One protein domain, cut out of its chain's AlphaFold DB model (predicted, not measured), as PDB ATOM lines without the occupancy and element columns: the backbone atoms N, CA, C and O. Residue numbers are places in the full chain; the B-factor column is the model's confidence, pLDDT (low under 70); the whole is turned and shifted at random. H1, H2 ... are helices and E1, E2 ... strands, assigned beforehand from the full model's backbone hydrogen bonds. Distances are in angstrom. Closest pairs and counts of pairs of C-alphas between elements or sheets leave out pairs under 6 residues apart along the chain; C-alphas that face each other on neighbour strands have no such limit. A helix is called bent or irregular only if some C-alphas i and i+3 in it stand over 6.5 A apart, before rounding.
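What this domain is: This is residues 142 to 261 of the 261 residues of an uncharacterized protein of Methanosphaera sp. rholeuAM74 (UniProt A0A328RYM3). A small, strongly twisted sheet of three strands, with E1 and E2 sharply bent and short E3 nearest the middle, has short helices and long loops set round it. H1 and H4 pack on each other, H3 lies near H4, H5 grazes the sheet, and H2 sits far out in a long loop region. The 120 printed residues hold E1 H1 E2 E3 H2 H3 H4 H5; the sheet, order E1 E2 E3, is antiparallel. The class is mixed, helices and strands; the whole is compact, with a radius of gyration of the C-alphas of 13.7 A, and spans 43 by 35 by 29 A.

Where its parts are: Find C-alpha 147 at (169.084, 173.139, 102.243); from there E1 runs to residue 157, 19.6 A, bending by 111 degrees at residue 151. E2, residues 181 to 188, spans 17.7 A and bends by 87 degrees at residue 185; E3 is residues 193 to 196. H1 is residues 161 to 166, H2 212 to 215, H3 226 to 232. H4, residues 234 to 244, spans 15.9 A and is only just irregular: C-alphas 240 and 243 are 6.7 A apart. H5, residues 247 to 259, runs 18.6 A to C-alpha 259 at (164.664, 173.963, 115.235).

How they stand to each other: Look between E1 and E2 for N 150 and O 185, 2.8 A; in the hairpin E2 and E3, N 195 and O 186 are 2.9 A apart. H5 only grazes the sheet, with residues 248 to 255. H1 and H4 touch, closest at C-alphas 165 and 235, 5.5 A, at a shallow tilt of 31 degrees, opposite ways. H3 and H4 are close but not clearly touching, closest at C-alphas 229 and 235, 6.3 A. H2 and H3 are apart. Every O i to N i+4 pair is within hydrogen-bond range in H1, H3 and H5; H4 has 4 of 7, and H2 is too short for one.

The domain as a whole: The C-alphas of Ser 177 and Asn 261, the two farthest apart, are 43.3 A apart. The printed part has no cut; its long links are residues 167 to 180 and 197 to 211. Look for pLDDT under 70 at residues 175 to 179, 244 to 245 and 261.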
ATOM      1  N   ARG A 142     170.693 167.330 105.962       97.31
ATOM      2  CA  ARG A 142     169.761 167.922 105.004       97.31
ATOM      3  C   ARG A 142     168.481 168.317 105.739       97.31
ATOM      4  O   ARG A 142     167.833 167.446 106.313       97.31
ATOM      5  N   VAL A 143     168.150 169.604 105.713       96.00
ATOM      6  CA  VAL A 143     166.947 170.166 106.352       96.00
ATOM      7  C   VAL A 143     165.760 170.143 105.396       96.00
ATOM      8  O   VAL A 143     164.641 169.870 105.812       96.00
ATOM      9  N   ASP A 144     166.019 170.362 104.107       94.69
ATOM     10  CA  ASP A 144     165.023 170.271 103.038       94.69
ATOM     11  C   ASP A 144     165.675 169.818 101.716       94.69
ATOM     12  O   ASP A 144     166.890 169.601 101.635       94.69
ATOM     13  N   ASP A 145     164.888 169.679 100.651       93.38
ATOM     14  CA  ASP A 145     165.332 169.272  99.316       93.38
ATOM     15  C   ASP A 145     166.536 170.078  98.795       93.38
ATOM     16  O   ASP A 145     167.401 169.511  98.115       93.38
ATOM     17  N   SER A 146     166.652 171.367  99.137       95.38
ATOM     18  CA  SER A 146     167.785 172.209  98.733       95.38
ATOM     19  C   SER A 146     168.723 172.628  99.866       95.38
ATOM     20  O   SER A 146     169.848 173.024  99.574       95.38
ATOM     21  N   ILE A 147     168.328 172.533 101.137       98.19
ATOM     22  CA  ILE A 147     169.084 173.139 102.243       98.19
ATOM     23  C   ILE A 147     169.846 172.091 103.047       98.19
ATOM     24  O   ILE A 147     169.283 171.097 103.515       98.19
ATOM     25  N   VAL A 148     171.143 172.338 103.227       98.56
ATOM     26  CA  VAL A 148     172.059 171.522 104.023       98.56
ATOM     27  C   VAL A 148     172.689 172.380 105.117       98.56
ATOM     28  O   VAL A 148     173.194 173.466 104.842       98.56
ATOM     29  N   LEU A 149     172.692 171.865 106.345       98.25
ATOM     30  CA  LEU A 149     173.436 172.400 107.482       98.25
ATOM     31  C   LEU A 149     174.690 171.554 107.701       98.25
ATOM     32  O   LEU A 149     174.593 170.351 107.922       98.25
ATOM     33  N   SER A 150     175.862 172.165 107.609       97.94
ATOM     34  CA  SER A 150     177.161 171.518 107.782       97.94
ATOM     35  C   SER A 150     177.659 171.661 109.216       97.94
ATOM     36  O   SER A 150     177.680 172.769 109.749       97.94
ATOM     37  N   ASP A 151     178.136 170.565 109.809       95.88
ATOM     38  CA  ASP A 151     178.798 170.602 111.121       95.88
ATOM     39  C   ASP A 151     180.207 171.210 111.016       95.88
ATOM     40  O   ASP A 151     180.770 171.703 111.992       95.88
ATOM     41  N   ILE A 152     180.779 171.185 109.808       95.38
ATOM     42  CA  ILE A 152     182.037 171.848 109.468       95.38
ATOM     43  C   ILE A 152     181.709 173.240 108.912       95.38
ATOM     44  O   ILE A 152     180.979 173.315 107.917       95.38
ATOM     45  N   PRO A 153     182.237 174.338 109.481       95.44
ATOM     46  CA  PRO A 153     181.938 175.671 108.980       95.44
ATOM     47  C   PRO A 153     182.401 175.861 107.532       95.44
ATOM     48  O   PRO A 153     183.440 175.347 107.103       95.44
ATOM     49  N   LEU A 154     181.623 176.628 106.780       96.62
ATOM     50  CA  LEU A 154     181.839 176.934 105.374       96.62
ATOM     51  C   LEU A 154     182.183 178.414 105.239       96.62
ATOM     52  O   LEU A 154     181.513 179.263 105.821       96.62
ATOM     53  N   LEU A 155     183.212 178.719 104.458       93.06
ATOM     54  CA  LEU A 155     183.707 180.073 104.246       93.06
ATOM     55  C   LEU A 155     183.530 180.485 102.788       93.06
ATOM     56  O   LEU A 155     183.861 179.740 101.861       93.06
ATOM     57  N   CYS A 156     183.042 181.699 102.584       91.62
ATOM     58  CA  CYS A 156     182.981 182.349 101.282       91.62
ATOM     59  C   CYS A 156     183.269 183.839 101.433       91.62
ATOM     60  O   CYS A 156     183.073 184.401 102.509       91.62
ATOM     61  N   ASP A 157     183.697 184.494 100.358       88.75
ATOM     62  CA  ASP A 157     183.826 185.947 100.396       88.75
ATOM     63  C   ASP A 157     182.429 186.590 100.352       88.75
ATOM     64  O   ASP A 157     181.498 186.068  99.722       88.75
ATOM     65  N   THR A 158     182.277 187.715 101.045       86.81
ATOM     66  CA  THR A 158     181.037 188.489 101.066       86.81
ATOM     67  C   THR A 158     180.938 189.276  99.762       86.81
ATOM     68  O   THR A 158     181.756 190.151  99.485       86.81
ATOM     69  N   VAL A 159     179.951 188.950  98.928       87.81
ATOM     70  CA  VAL A 159     179.784 189.525  97.583       87.81
ATOM     71  C   VAL A 159     178.375 190.057  97.384       87.81
ATOM     72  O   VAL A 159     177.429 189.555  97.994       87.81
ATOM     73  N   SER A 160     178.231 191.057  96.511       88.81
ATOM     74  CA  SER A 160     176.918 191.599  96.161       88.81
ATOM     75  C   SER A 160     176.006 190.511  95.581       88.81
ATOM     76  O   SER A 160     176.469 189.568  94.931       88.81
ATOM     77  N   LEU A 161     174.693 190.650  95.766       89.81
ATOM     78  CA  LEU A 161     173.706 189.748  95.177       89.81
ATOM     79  C   LEU A 161     173.824 189.696  93.648       89.81
ATOM     80  O   LEU A 161     173.710 188.615  93.058       89.81
ATOM     81  N   SER A 162     174.084 190.843  93.014       89.88
ATOM     82  CA  SER A 162     174.407 190.921  91.588       89.88
ATOM     83  C   SER A 162     175.571 189.996  91.219       89.88
ATOM     84  O   SER A 162     175.402 189.128  90.359       89.88
ATOM     85  N   ASP A 163     176.716 190.112  91.900       91.81
ATOM     86  CA  ASP A 163     177.891 189.273  91.633       91.81
ATOM     87  C   ASP A 163     177.607 187.797  91.904       91.81
ATOM     88  O   ASP A 163     177.921 186.940  91.074       91.81
ATOM     89  N   ALA A 164     176.909 187.486  92.999       92.38
ATOM     90  CA  ALA A 164     176.462 186.133  93.308       92.38
ATOM     91  C   ALA A 164     175.579 185.519  92.206       92.38
ATOM     92  O   ALA A 164     175.528 184.294  92.071       92.38
ATOM     93  N   CYS A 165     174.896 186.332  91.397       93.12
ATOM     94  CA  CYS A 165     174.049 185.888  90.288       93.12
ATOM     95  C   CYS A 165     174.765 185.820  88.926       93.12
ATOM     96  O   CYS A 165     174.221 185.234  87.973       93.12
ATOM     97  N   SER A 166     175.938 186.437  88.782       92.00
ATOM     98  CA  SER A 166     176.621 186.580  87.488       92.00
ATOM     99  C   SER A 166     178.037 186.023  87.434       92.00
ATOM    100  O   SER A 166     178.503 185.736  86.332       92.00
ATOM    101  N   CYS A 167     178.695 185.855  88.576       92.69
ATOM    102  CA  CYS A 167     180.112 185.532  88.667       92.69
ATOM    103  C   CYS A 167     180.338 184.119  89.224       92.69
ATOM    104  O   CYS A 167     179.477 183.535  89.885       92.69
ATOM    105  N   VAL A 168     181.524 183.578  88.947       93.62
ATOM    106  CA  VAL A 168     182.030 182.333  89.539       93.62
ATOM    107  C   VAL A 168     183.302 182.622  90.319       93.62
ATOM    108  O   VAL A 168     184.016 183.570  89.984       93.62
ATOM    109  N   VAL A 169     183.588 181.804  91.332       90.81
ATOM    110  CA  VAL A 169     184.757 181.955  92.222       90.81
ATOM    111  C   VAL A 169     186.050 182.141  91.428       90.81
ATOM    112  O   VAL A 169     186.850 183.016  91.733       90.81
ATOM    113  N   GLU A 170     186.241 181.347  90.378       88.12
ATOM    114  CA  GLU A 170     187.485 181.292  89.611       88.12
ATOM    115  C   GLU A 170     187.733 182.534  88.737       88.12
ATOM    116  O   GLU A 170     188.879 182.795  88.376       88.12
ATOM    117  N   ASP A 171     186.682 183.287  88.393       86.94
ATOM    118  CA  ASP A 171     186.770 184.502  87.565       86.94
ATOM    119  C   ASP A 171     186.673 185.789  88.389       86.94
ATOM    120  O   ASP A 171     186.927 186.883  87.876       86.94
ATOM    121  N   TYR A 172     186.270 185.675  89.652       85.62
ATOM    122  CA  TYR A 172     186.005 186.824  90.492       85.62
ATOM    123  C   TYR A 172     187.290 187.321  91.151       85.62
ATOM    124  O   TYR A 172     188.008 186.584  91.826       85.62
ATOM    125  N   VAL A 173     187.578 188.604  90.956       78.75
ATOM    126  CA  VAL A 173     188.714 189.271  91.584       78.75
ATOM    127  C   VAL A 173     188.166 190.138  92.701       78.75
ATOM    128  O   VAL A 173     187.565 191.174  92.424       78.75
ATOM    129  N   LEU A 174     188.396 189.741  93.955       71.06
ATOM    130  CA  LEU A 174     188.154 190.658  95.062       71.06
ATOM    131  C   LEU A 174     189.128 191.823  94.992       71.06
ATOM    132  O   LEU A 174     190.350 191.639  94.938       71.06
ATOM    133  N   ASP A 175     188.578 193.029  95.072       66.00
ATOM    134  CA  ASP A 175     189.375 194.185  95.429       66.00
ATOM    135  C   ASP A 175     189.869 193.998  96.870       66.00
ATOM    136  O   ASP A 175     189.081 193.904  97.812       66.00
ATOM    137  N   LYS A 176     191.193 193.920  97.038       55.53
ATOM    138  CA  LYS A 176     191.845 193.690  98.335       55.53
ATOM    139  C   LYS A 176     191.507 194.760  99.374       55.53
ATOM    140  O   LYS A 176     191.741 194.523 100.551       55.53
ATOM    141  N   SER A 177     191.017 195.923  98.950       48.94
ATOM    142  CA  SER A 177     190.604 196.996  99.855       48.94
ATOM    143  C   SER A 177     189.261 196.750 100.555       48.94
ATOM    144  O   SER A 177     189.038 197.367 101.587       48.94
ATOM    145  N   ASN A 178     188.430 195.823 100.053       50.91
ATOM    146  CA  ASN A 178     187.084 195.517 100.567       50.91
ATOM    147  C   ASN A 178     186.881 194.004 100.803       50.91
ATOM    148  O   ASN A 178     185.773 193.482 100.668       50.91
ATOM    149  N   ALA A 179     187.959 193.262 101.076       62.03
ATOM    150  CA  ALA A 179     187.898 191.812 101.215       62.03
ATOM    151  C   ALA A 179     187.330 191.384 102.574       62.03
ATOM    152  O   ALA A 179     188.076 191.134 103.513       62.03
ATOM    153  N   SER A 180     186.004 191.263 102.646       76.06
ATOM    154  CA  SER A 180     185.295 190.615 103.752       76.06
ATOM    155  C   SER A 180     184.978 189.160 103.405       76.06
ATOM    156  O   SER A 180     184.632 188.836 102.264       76.06
ATOM    157  N   TYR A 181     185.075 188.281 104.397       84.19
ATOM    158  CA  TYR A 181     184.635 186.896 104.313       84.19
ATOM    159  C   TYR A 181     183.521 186.635 105.322       84.19
ATOM    160  O   TYR A 181     183.471 187.234 106.391       84.19
ATOM    161  N   SER A 182     182.635 185.709 104.974       86.88
ATOM    162  CA  SER A 182     181.563 185.228 105.835       86.88
ATOM    163  C   SER A 182     181.761 183.744 106.125       86.88
ATOM    164  O   SER A 182     182.174 182.973 105.252       86.88
ATOM    165  N   ILE A 183     181.453 183.345 107.359       90.44
ATOM    166  CA  ILE A 183     181.450 181.947 107.793       90.44
ATOM    167  C   ILE A 183     180.013 181.562 108.132       90.44
ATOM    168  O   ILE A 183     179.346 182.248 108.901       90.44
ATOM    169  N   SER A 184     179.544 180.453 107.571       95.06
ATOM    170  CA  SER A 184     178.203 179.925 107.808       95.06
ATOM    171  C   SER A 184     178.221 178.401 107.829       95.06
ATOM    172  O   SER A 184     179.137 177.760 107.319       95.06
ATOM    173  N   THR A 185     177.195 177.799 108.415       97.12
ATOM    174  CA  THR A 185     176.938 176.356 108.332       97.12
ATOM    175  C   THR A 185     175.935 176.017 107.229       97.12
ATOM    176  O   THR A 185     175.758 174.848 106.906       97.12
ATOM    177  N   ILE A 186     175.287 177.013 106.623       98.00
ATOM    178  CA  ILE A 186     174.173 176.812 105.695       98.00
ATOM    179  C   ILE A 186     174.690 176.761 104.256       98.00
ATOM    180  O   ILE A 186     175.402 177.658 103.797       98.00
ATOM    181  N   TYR A 187     174.275 175.739 103.513       98.50
ATOM    182  CA  TYR A 187     174.520 175.611 102.083       98.50
ATOM    183  C   TYR A 187     173.230 175.286 101.335       98.50
ATOM    184  O   TYR A 187     172.513 174.347 101.684       98.50
ATOM    185  N   ASP A 188     172.967 176.017 100.257       98.00
ATOM    186  CA  ASP A 188     171.882 175.709  99.330       98.00
ATOM    187  C   ASP A 188     172.443 174.904  98.151       98.00
ATOM    188  O   ASP A 188     173.211 175.417  97.334       98.00
ATOM    189  N   VAL A 189     172.082 173.622  98.052       97.88
ATOM    190  CA  VAL A 189     172.580 172.728  96.999       97.88
ATOM    191  C   VAL A 189     172.012 173.052  95.623       97.88
ATOM    192  O   VAL A 189     172.652 172.747  94.614       97.88
ATOM    193  N   ASP A 190     170.843 173.680  95.539       96.94
ATOM    194  CA  ASP A 190     170.251 174.050  94.257       96.94
ATOM    195  C   ASP A 190     170.801 175.360  93.720       96.94
ATOM    196  O   ASP A 190     170.980 175.490  92.504       96.94
ATOM    197  N   LEU A 191     171.133 176.289  94.612       97.38
ATOM    198  CA  LEU A 191     171.836 177.520  94.275       97.38
ATOM    199  C   LEU A 191     173.364 177.359  94.320       97.38
ATOM    200  O   LEU A 191     174.070 178.255  93.861       97.38
ATOM    201  N   CYS A 192     173.877 176.220  94.788       98.12
ATOM    202  CA  CYS A 192     175.301 175.889  94.899       98.12
ATOM    203  C   CYS A 192     176.098 177.001  95.591       98.12
ATOM    204  O   CYS A 192     176.999 177.592  94.994       98.12
ATOM    205  N   GLY A 193     175.697 177.372  96.804       96.88
ATOM    206  CA  GLY A 193     176.317 178.478  97.526       96.88
ATOM    207  C   GLY A 193     176.162 178.367  99.031       96.88
ATOM    208  O   GLY A 193     175.150 177.876  99.528       96.88
ATOM    209  N   VAL A 194     177.177 178.860  99.738       97.62
ATOM    210  CA  VAL A 194     177.116 179.104 101.181       97.62
ATOM    211  C   VAL A 194     176.174 180.277 101.416       97.62
ATOM    212  O   VAL A 194     176.338 181.319 100.782       97.62
ATOM    213  N   VAL A 195     175.189 180.112 102.290       95.94
ATOM    214  CA  VAL A 195     174.192 181.143 102.592       95.94
ATOM    215  C   VAL A 195     174.487 181.725 103.963       95.94
ATOM    216  O   VAL A 195     174.613 180.985 104.934       95.94
ATOM    217  N   CYS A 196     174.571 183.044 104.060       93.31
ATOM    218  CA  CYS A 196     174.749 183.746 105.324       93.31
ATOM    219  C   CYS A 196     173.435 184.447 105.656       93.31
ATOM    220  O   CYS A 196     173.011 185.350 104.934       93.31
ATOM    221  N   LEU A 197     172.767 183.983 106.709       92.19
ATOM    222  CA  LEU A 197     171.543 184.584 107.232       92.19
ATOM    223  C   LEU A 197     171.862 185.429 108.453       92.19
ATOM    224  O   LEU A 197     172.739 185.089 109.245       92.19
ATOM    225  N   THR A 198     171.096 186.497 108.629       89.56
ATOM    226  CA  THR A 198     171.213 187.402 109.771       89.56
ATOM    227  C   THR A 198     169.851 187.558 110.435       89.56
ATOM    228  O   THR A 198     168.814 187.211 109.868       89.56
ATOM    229  N   SER A 199     169.833 188.131 111.640       84.62
ATOM    230  CA  SER A 199     168.577 188.465 112.334       84.62
ATOM    231  C   SER A 199     167.708 189.467 111.558       84.62
ATOM    232  O   SER A 199     166.504 189.566 111.789       84.62
ATOM    233  N   SER A 200     168.307 190.208 110.623       88.12
ATOM    234  CA  SER A 200     167.630 191.165 109.757       88.12
ATOM    235  C   SER A 200     167.414 190.563 108.370       88.12
ATOM    236  O   SER A 200     168.006 191.014 107.398       88.12
ATOM    237  N   VAL A 201     166.529 189.570 108.260       88.56
ATOM    238  CA  VAL A 201     166.262 188.816 107.011       88.56
ATOM    239  C   VAL A 201     165.815 189.675 105.814       88.56
ATOM    240  O   VAL A 201     165.882 189.236 104.670       88.56
ATOM    241  N   ASP A 202     165.353 190.902 106.067       86.56
ATOM    242  CA  ASP A 202     165.008 191.904 105.051       86.56
ATOM    243  C   ASP A 202     166.225 192.650 104.476       86.56
ATOM    244  O   ASP A 202     166.136 193.260 103.408       86.56
ATOM    245  N   LYS A 203     167.355 192.649 105.186       88.38
ATOM    246  CA  LYS A 203     168.594 193.299 104.763       88.38
ATOM    247  C   LYS A 203     169.393 192.314 103.914       88.38
ATOM    248  O   LYS A 203     169.911 191.336 104.434       88.38
ATOM    249  N   VAL A 204     169.524 192.583 102.616       88.00
ATOM    250  CA  VAL A 204     170.309 191.759 101.676       88.00
ATOM    251  C   VAL A 204     171.480 192.561 101.123       88.00
ATOM    252  O   VAL A 204     171.320 193.736 100.786       88.00
ATOM    253  N   TYR A 205     172.664 191.954 101.060       83.88
ATOM    254  CA  TYR A 205     173.839 192.611 100.498       83.88
ATOM    255  C   TYR A 205     173.790 192.625  98.967       83.88
ATOM    256  O   TYR A 205     173.925 191.586  98.331       83.88
ATOM    257  N   ASP A 206     173.603 193.802  98.363       84.50
ATOM    258  CA  ASP A 206     173.570 194.013  96.907       84.50
ATOM    259  C   ASP A 206     174.555 195.109  96.467       84.50
ATOM    260  O   ASP A 206     174.293 195.907  95.571       84.50
ATOM    261  N   GLY A 207     175.717 195.162  97.127       77.38
ATOM    262  CA  GLY A 207     176.790 196.091  96.764       77.38
ATOM    263  C   GLY A 207     176.553 197.530  97.221       77.38
ATOM    264  O   GLY A 207     177.211 198.440  96.723       77.38
ATOM    265  N   GLN A 208     175.627 197.755  98.158       83.12
ATOM    266  CA  GLN A 208     175.562 199.023  98.880       83.12
ATOM    267  C   GLN A 208     176.887 199.312  99.615       83.12
ATOM    268  O   GLN A 208     177.527 198.393 100.127       83.12
ATOM    269  N   ASP A 209     177.270 200.589  99.693       79.06
ATOM    270  CA  ASP A 209     178.413 201.033 100.499       79.06
ATOM    271  C   ASP A 209     178.080 200.827 101.985       79.06
ATOM    272  O   ASP A 209     177.175 201.476 102.516       79.06
ATOM    273  N   LEU A 210     178.790 199.904 102.631       73.75
ATOM    274  CA  LEU A 210     178.656 199.568 104.048       73.75
ATOM    275  C   LEU A 210     180.025 199.640 104.708       73.75
ATOM    276  O   LEU A 210     181.030 199.281 104.090       73.75
ATOM    277  N   ASP A 211     180.050 200.042 105.974       75.50
ATOM    278  CA  ASP A 211     181.225 199.805 106.807       75.50
ATOM    279  C   ASP A 211     181.360 198.292 107.074       75.50
ATOM    280  O   ASP A 211     180.361 197.569 107.129       75.50
ATOM    281  N   GLU A 212     182.584 197.790 107.284       70.00
ATOM    282  CA  GLU A 212     182.816 196.352 107.528       70.00
ATOM    283  C   GLU A 212     181.967 195.802 108.684       70.00
ATOM    284  O   GLU A 212     181.436 194.698 108.593       70.00
ATOM    285  N   SER A 213     181.762 196.602 109.736       73.06
ATOM    286  CA  SER A 213     180.939 196.227 110.893       73.06
ATOM    287  C   SER A 213     179.449 196.078 110.583       73.06
ATOM    288  O   SER A 213     178.717 195.521 111.391       73.06
ATOM    289  N   GLU A 214     178.977 196.623 109.462       79.19
ATOM    290  CA  GLU A 214     177.577 196.526 109.051       79.19
ATOM    291  C   GLU A 214     177.336 195.347 108.108       79.19
ATOM    292  O   GLU A 214     176.190 194.939 107.961       79.19
ATOM    293  N   LEU A 215     178.370 194.768 107.482       77.06
ATOM    294  CA  LEU A 215     178.207 193.624 106.572       77.06
ATOM    295  C   LEU A 215     177.568 192.416 107.270       77.06
ATOM    296  O   LEU A 215     176.750 191.729 106.664       77.06
ATOM    297  N   GLU A 216     177.872 192.213 108.552       78.19
ATOM    298  CA  GLU A 216     177.317 191.130 109.378       78.19
ATOM    299  C   GLU A 216     175.799 191.248 109.611       78.19
ATOM    300  O   GLU A 216     175.150 190.270 109.981       78.19
ATOM    301  N   ASP A 217     175.205 192.419 109.359       85.06
ATOM    302  CA  ASP A 217     173.757 192.623 109.449       85.06
ATOM    303  C   ASP A 217     173.011 192.193 108.179       85.06
ATOM    304  O   ASP A 217     171.778 192.096 108.202       85.06
ATOM    305  N   TYR A 218     173.713 191.953 107.067       89.50
ATOM    306  CA  TYR A 218     173.096 191.673 105.773       89.50
ATOM    307  C   TYR A 218     173.189 190.200 105.390       89.50
ATOM    308  O   TYR A 218     174.248 189.577 105.406       89.50
ATOM    309  N   CYS A 219     172.057 189.659 104.953       91.88
ATOM    310  CA  CYS A 219     172.000 188.348 104.340       91.88
ATOM    311  C   CYS A 219     172.758 188.343 103.008       91.88
ATOM    312  O   CYS A 219     172.679 189.294 102.221       91.88
ATOM    313  N   SER A 220     173.460 187.250 102.730       91.75
ATOM    314  CA  SER A 220     174.243 187.084 101.509       91.75
ATOM    315  C   SER A 220     174.322 185.617 101.087       91.75
ATOM    316  O   SER A 220     173.951 184.701 101.826       91.75
ATOM    317  N   ILE A 221     174.778 185.383  99.859       94.12
ATOM    318  CA  ILE A 221     175.087 184.047  99.353       94.12
ATOM    319  C   ILE A 221     176.407 184.100  98.587       94.12
ATOM    320  O   ILE A 221     176.600 184.948  97.716       94.12
ATOM    321  N   GLY A 222     177.316 183.186  98.912       93.94
ATOM    322  CA  GLY A 222     178.632 183.106  98.294       93.94
ATOM    323  C   GLY A 222     178.576 182.744  96.809       93.94
ATOM    324  O   GLY A 222     177.595 182.189  96.297       93.94
ATOM    325  N   LEU A 223     179.663 183.028  96.095       95.19
ATOM    326  CA  LEU A 223     179.825 182.675  94.682       95.19
ATOM    327  C   LEU A 223     179.741 181.157  94.453       95.19
ATOM    328  O   LEU A 223     180.159 180.361  95.293       95.19
ATOM    329  N   ALA A 224     179.214 180.760  93.294       95.88
ATOM    330  CA  ALA A 224     179.257 179.370  92.846       95.88
ATOM    331  C   ALA A 224     180.625 179.044  92.228       95.88
ATOM    332  O   ALA A 224     181.250 179.900  91.596       95.88
ATOM    333  N   THR A 225     181.064 177.792  92.350       93.88
ATOM    334  CA  THR A 225     182.237 177.303  91.610       93.88
ATOM    335  C   THR A 225     181.881 177.083  90.140       93.88
ATOM    336  O   THR A 225     180.739 176.734  89.818       93.88
ATOM    337  N   ARG A 226     182.843 177.217  89.222       92.50
ATOM    338  CA  ARG A 226     182.625 176.942  87.791       92.50
ATOM    339  C   ARG A 226     182.070 175.539  87.570       92.50
ATOM    340  O   ARG A 226     181.141 175.364  86.780       92.50
ATOM    341  N   CYS A 227     182.596 174.557  88.301       90.31
ATOM    342  CA  CYS A 227     182.150 173.174  88.172       90.31
ATOM    343  C   CYS A 227     180.671 172.997  88.558       90.31
ATOM    344  O   CYS A 227     179.969 172.202  87.931       90.31
ATOM    345  N   ASP A 228     180.167 173.765  89.529       95.88
ATOM    346  CA  ASP A 228     178.754 173.738  89.897       95.88
ATOM    347  C   ASP A 228     177.877 174.408  88.839       95.88
ATOM    348  O   ASP A 228     176.811 173.888  88.500       95.88
ATOM    349  N   VAL A 229     178.333 175.528  88.270       95.94
ATOM    350  CA  VAL A 229     177.611 176.216  87.191       95.94
ATOM    351  C   VAL A 229     177.440 175.302  85.983       95.94
ATOM    352  O   VAL A 229     176.329 175.165  85.470       95.94
ATOM    353  N   GLU A 230     178.513 174.638  85.559       93.81
ATOM    354  CA  GLU A 230     178.509 173.752  84.391       93.81
ATOM    355  C   GLU A 230     177.640 172.503  84.594       93.81
ATOM    356  O   GLU A 230     177.041 172.003  83.640       93.81
ATOM    357  N   ARG A 231     177.550 171.992  85.828       95.12
ATOM    358  CA  ARG A 231     176.851 170.734  86.131       95.12
ATOM    359  C   ARG A 231     175.406 170.909  86.580       95.12
ATOM    360  O   ARG A 231     174.596 170.018  86.326       95.12
ATOM    361  N   PHE A 232     175.085 172.002  87.269       96.75
ATOM    362  CA  PHE A 232     173.807 172.167  87.977       96.75
ATOM    363  C   PHE A 232     173.015 173.414  87.564       96.75
ATOM    364  O   PHE A 232     171.903 173.606  88.063       96.75
ATOM    365  N   ASP A 233     173.549 174.233  86.651       95.75
ATOM    366  CA  ASP A 233     172.904 175.448  86.132       95.75
ATOM    367  C   ASP A 233     172.480 176.436  87.243       95.75
ATOM    368  O   ASP A 233     171.446 177.110  87.181       95.75
ATOM    369  N   CYS A 234     173.275 176.506  88.314       96.62
ATOM    370  CA  CYS A 234     172.903 177.215  89.536       96.62
ATOM    371  C   CYS A 234     172.787 178.735  89.344       96.62
ATOM    372  O   CYS A 234     171.871 179.335  89.902       96.62
ATOM    373  N   LEU A 235     173.604 179.375  88.494       95.69
ATOM    374  CA  LEU A 235     173.487 180.823  88.239       95.69
ATOM    375  C   LEU A 235     172.144 181.201  87.601       95.69
ATOM    376  O   LEU A 235     171.548 182.220  87.951       95.69
ATOM    377  N   ASN A 236     171.622 180.378  86.688       95.44
ATOM    378  CA  ASN A 236     170.311 180.635  86.096       95.44
ATOM    379  C   ASN A 236     169.174 180.438  87.105       95.44
ATOM    380  O   ASN A 236     168.165 181.143  87.018       95.44
ATOM    381  N   LYS A 237     169.323 179.520  88.068       95.88
ATOM    382  CA  LYS A 237     168.386 179.378  89.194       95.88
ATOM    383  C   LYS A 237     168.459 180.592  90.127       95.88
ATOM    384  O   LYS A 237     167.423 181.194  90.404       95.88
ATOM    385  N   ARG A 238     169.669 181.020  90.509       95.38
ATOM    386  CA  ARG A 238     169.919 182.209  91.345       95.38
ATOM    387  C   ARG A 238     169.219 183.452  90.799       95.38
ATOM    388  O   ARG A 238     168.434 184.060  91.515       95.38
ATOM    389  N   ARG A 239     169.382 183.754  89.505       94.56
ATOM    390  CA  ARG A 239     168.738 184.908  88.835       94.56
ATOM    391  C   ARG A 239     167.209 184.903  88.879       94.56
ATOM    392  O   ARG A 239     166.598 185.945  88.670       94.56
ATOM    393  N   LYS A 240     166.580 183.743  89.085       92.12
ATOM    394  CA  LYS A 240     165.119 183.620  89.180       92.12
ATOM    395  C   LYS A 240     164.623 183.752  90.615       92.12
ATOM    396  O   LYS A 240     163.542 184.289  90.814       92.12
ATOM    397  N   VAL A 241     165.390 183.232  91.574       91.38
ATOM    398  CA  VAL A 241     164.963 183.074  92.970       91.38
ATOM    399  C   VAL A 241     165.410 184.252  93.835       91.38
ATOM    400  O   VAL A 241     164.610 184.803  94.582       91.38
ATOM    401  N   LEU A 242     166.668 184.677  93.711       89.06
ATOM    402  CA  LEU A 242     167.266 185.665  94.611       89.06
ATOM    403  C   LEU A 242     166.685 187.084  94.458       89.06
ATOM    404  O   LEU A 242     166.375 187.695  95.480       89.06
ATOM    405  N   PRO A 243     166.438 187.615  93.237       79.44
ATOM    406  CA  PRO A 243     165.878 188.962  93.083       79.44
ATOM    407  C   PRO A 243     164.438 189.119  93.586       79.44
ATOM    408  O   PRO A 243     163.937 190.238  93.647       79.44
ATOM    409  N   MET A 244     163.745 188.021  93.916       68.25
ATOM    410  CA  MET A 244     162.370 188.080  94.422       68.25
ATOM    411  C   MET A 244     162.285 188.560  95.878       68.25
ATOM    412  O   MET A 244     161.183 188.806  96.353       68.25
ATOM    413  N   GLY A 245     163.412 188.708  96.587       67.69
ATOM    414  CA  GLY A 245     163.478 189.267  97.947       67.69
ATOM    415  C   GLY A 245     162.943 188.357  99.060       67.69
ATOM    416  O   GLY A 245     163.311 188.524 100.217       67.69
ATOM    417  N   ASP A 246     162.137 187.352  98.720       88.06
ATOM    418  CA  ASP A 246     161.521 186.439  99.690       88.06
ATOM    419  C   ASP A 246     162.372 185.199 100.004       88.06
ATOM    420  O   ASP A 246     162.031 184.436 100.908       88.06
ATOM    421  N   TYR A 247     163.484 184.988  99.290       93.88
ATOM    422  CA  TYR A 247     164.348 183.816  99.476       93.88
ATOM    423  C   TYR A 247     164.845 183.685 100.922       93.88
ATOM    424  O   TYR A 247     164.578 182.676 101.571       93.88
ATOM    425  N   PHE A 248     165.507 184.720 101.450       94.69
ATOM    426  CA  PHE A 248     166.097 184.677 102.792       94.69
ATOM    427  C   PHE A 248     165.038 184.574 103.896       94.69
ATOM    428  O   PHE A 248     165.258 183.889 104.887       94.69
ATOM    429  N   LYS A 249     163.853 185.165 103.693       94.12
ATOM    430  CA  LYS A 249     162.707 185.021 104.607       94.12
ATOM    431  C   LYS A 249     162.161 183.602 104.632       94.12
ATOM    432  O   LYS A 249     161.895 183.065 105.700       94.12
ATOM    433  N   SER A 250     161.992 183.010 103.452       94.31
ATOM    434  CA  SER A 250     161.498 181.637 103.316       94.31
ATOM    435  C   SER A 250     162.480 180.654 103.946       94.31
ATOM    436  O   SER A 250     162.070 179.736 104.645       94.31
ATOM    437  N   LEU A 251     163.779 180.891 103.745       95.50
ATOM    438  CA  LEU A 251     164.833 180.104 104.363       95.50
ATOM    439  C   LEU A 251     164.864 180.271 105.889       95.50
ATOM    440  O   LEU A 251     164.968 179.275 106.591       95.50
ATOM    441  N   ALA A 252     164.734 181.495 106.407       95.00
ATOM    442  CA  ALA A 252     164.674 181.728 107.849       95.00
ATOM    443  C   ALA A 252     163.485 180.999 108.493       95.00
ATOM    444  O   ALA A 252     163.676 180.272 109.459       95.00
ATOM    445  N   SER A 253     162.293 181.098 107.892       94.88
ATOM    446  CA  SER A 253     161.100 180.376 108.359       94.88
ATOM    447  C   SER A 253     161.290 178.856 108.338       94.88
ATOM    448  O   SER A 253     160.867 178.183 109.269       94.88
ATOM    449  N   LEU A 254     161.937 178.311 107.301       95.56
ATOM    450  CA  LEU A 254     162.239 176.879 107.215       95.56
ATOM    451  C   LEU A 254     163.157 176.419 108.358       95.56
ATOM    452  O   LEU A 254     162.976 175.325 108.888       95.56
ATOM    453  N   LEU A 255     164.162 177.226 108.709       95.00
ATOM    454  CA  LEU A 255     165.104 176.890 109.775       95.00
ATOM    455  C   LEU A 255     164.464 177.011 111.162       95.00
ATOM    456  O   LEU A 255     164.687 176.130 111.985       95.00
ATOM    457  N   GLU A 256     163.628 178.027 111.393       93.31
ATOM    458  CA  GLU A 256     162.827 178.145 112.621       93.31
ATOM    459  C   GLU A 256     161.934 176.909 112.814       93.31
ATOM    460  O   GLU A 256     161.974 176.274 113.867       93.31
ATOM    461  N   ASP A 257     161.208 176.498 111.767       93.25
ATOM    462  CA  ASP A 257     160.363 175.298 111.803       93.25
ATOM    463  C   ASP A 257     161.182 174.020 112.074       93.25
ATOM    464  O   ASP A 257     160.700 173.094 112.727       93.25
ATOM    465  N   TYR A 258     162.418 173.936 111.575       92.06
ATOM    466  CA  TYR A 258     163.300 172.791 111.809       92.06
ATOM    467  C   TYR A 258     163.836 172.742 113.247       92.06
ATOM    468  O   TYR A 258     163.927 171.656 113.812       92.06
ATOM    469  N   GLU A 259     164.166 173.886 113.852       87.19
ATOM    470  CA  GLU A 259     164.664 173.963 115.235       87.19
ATOM    471  C   GLU A 259     163.589 173.642 116.289       87.19
ATOM    472  O   GLU A 259     163.918 173.191 117.390       87.19
ATOM    473  N   GLU A 260     162.309 173.855 115.971       82.50
ATOM    474  CA  GLU A 260     161.188 173.547 116.869       82.50
ATOM    475  C   GLU A 260     160.798 172.051 116.913       82.50
ATOM    476  O   GLU A 260     160.006 171.658 117.780       82.50
ATOM    477  N   ASN A 261     161.342 171.212 116.018       62.50
ATOM    478  CA  ASN A 261     161.016 169.781 115.876       62.50
ATOM    479  C   ASN A 261     162.115 168.838 116.395       62.50
ATOM    480  O   ASN A 261     161.740 167.766 116.934       62.50
TER     481      ASN A 261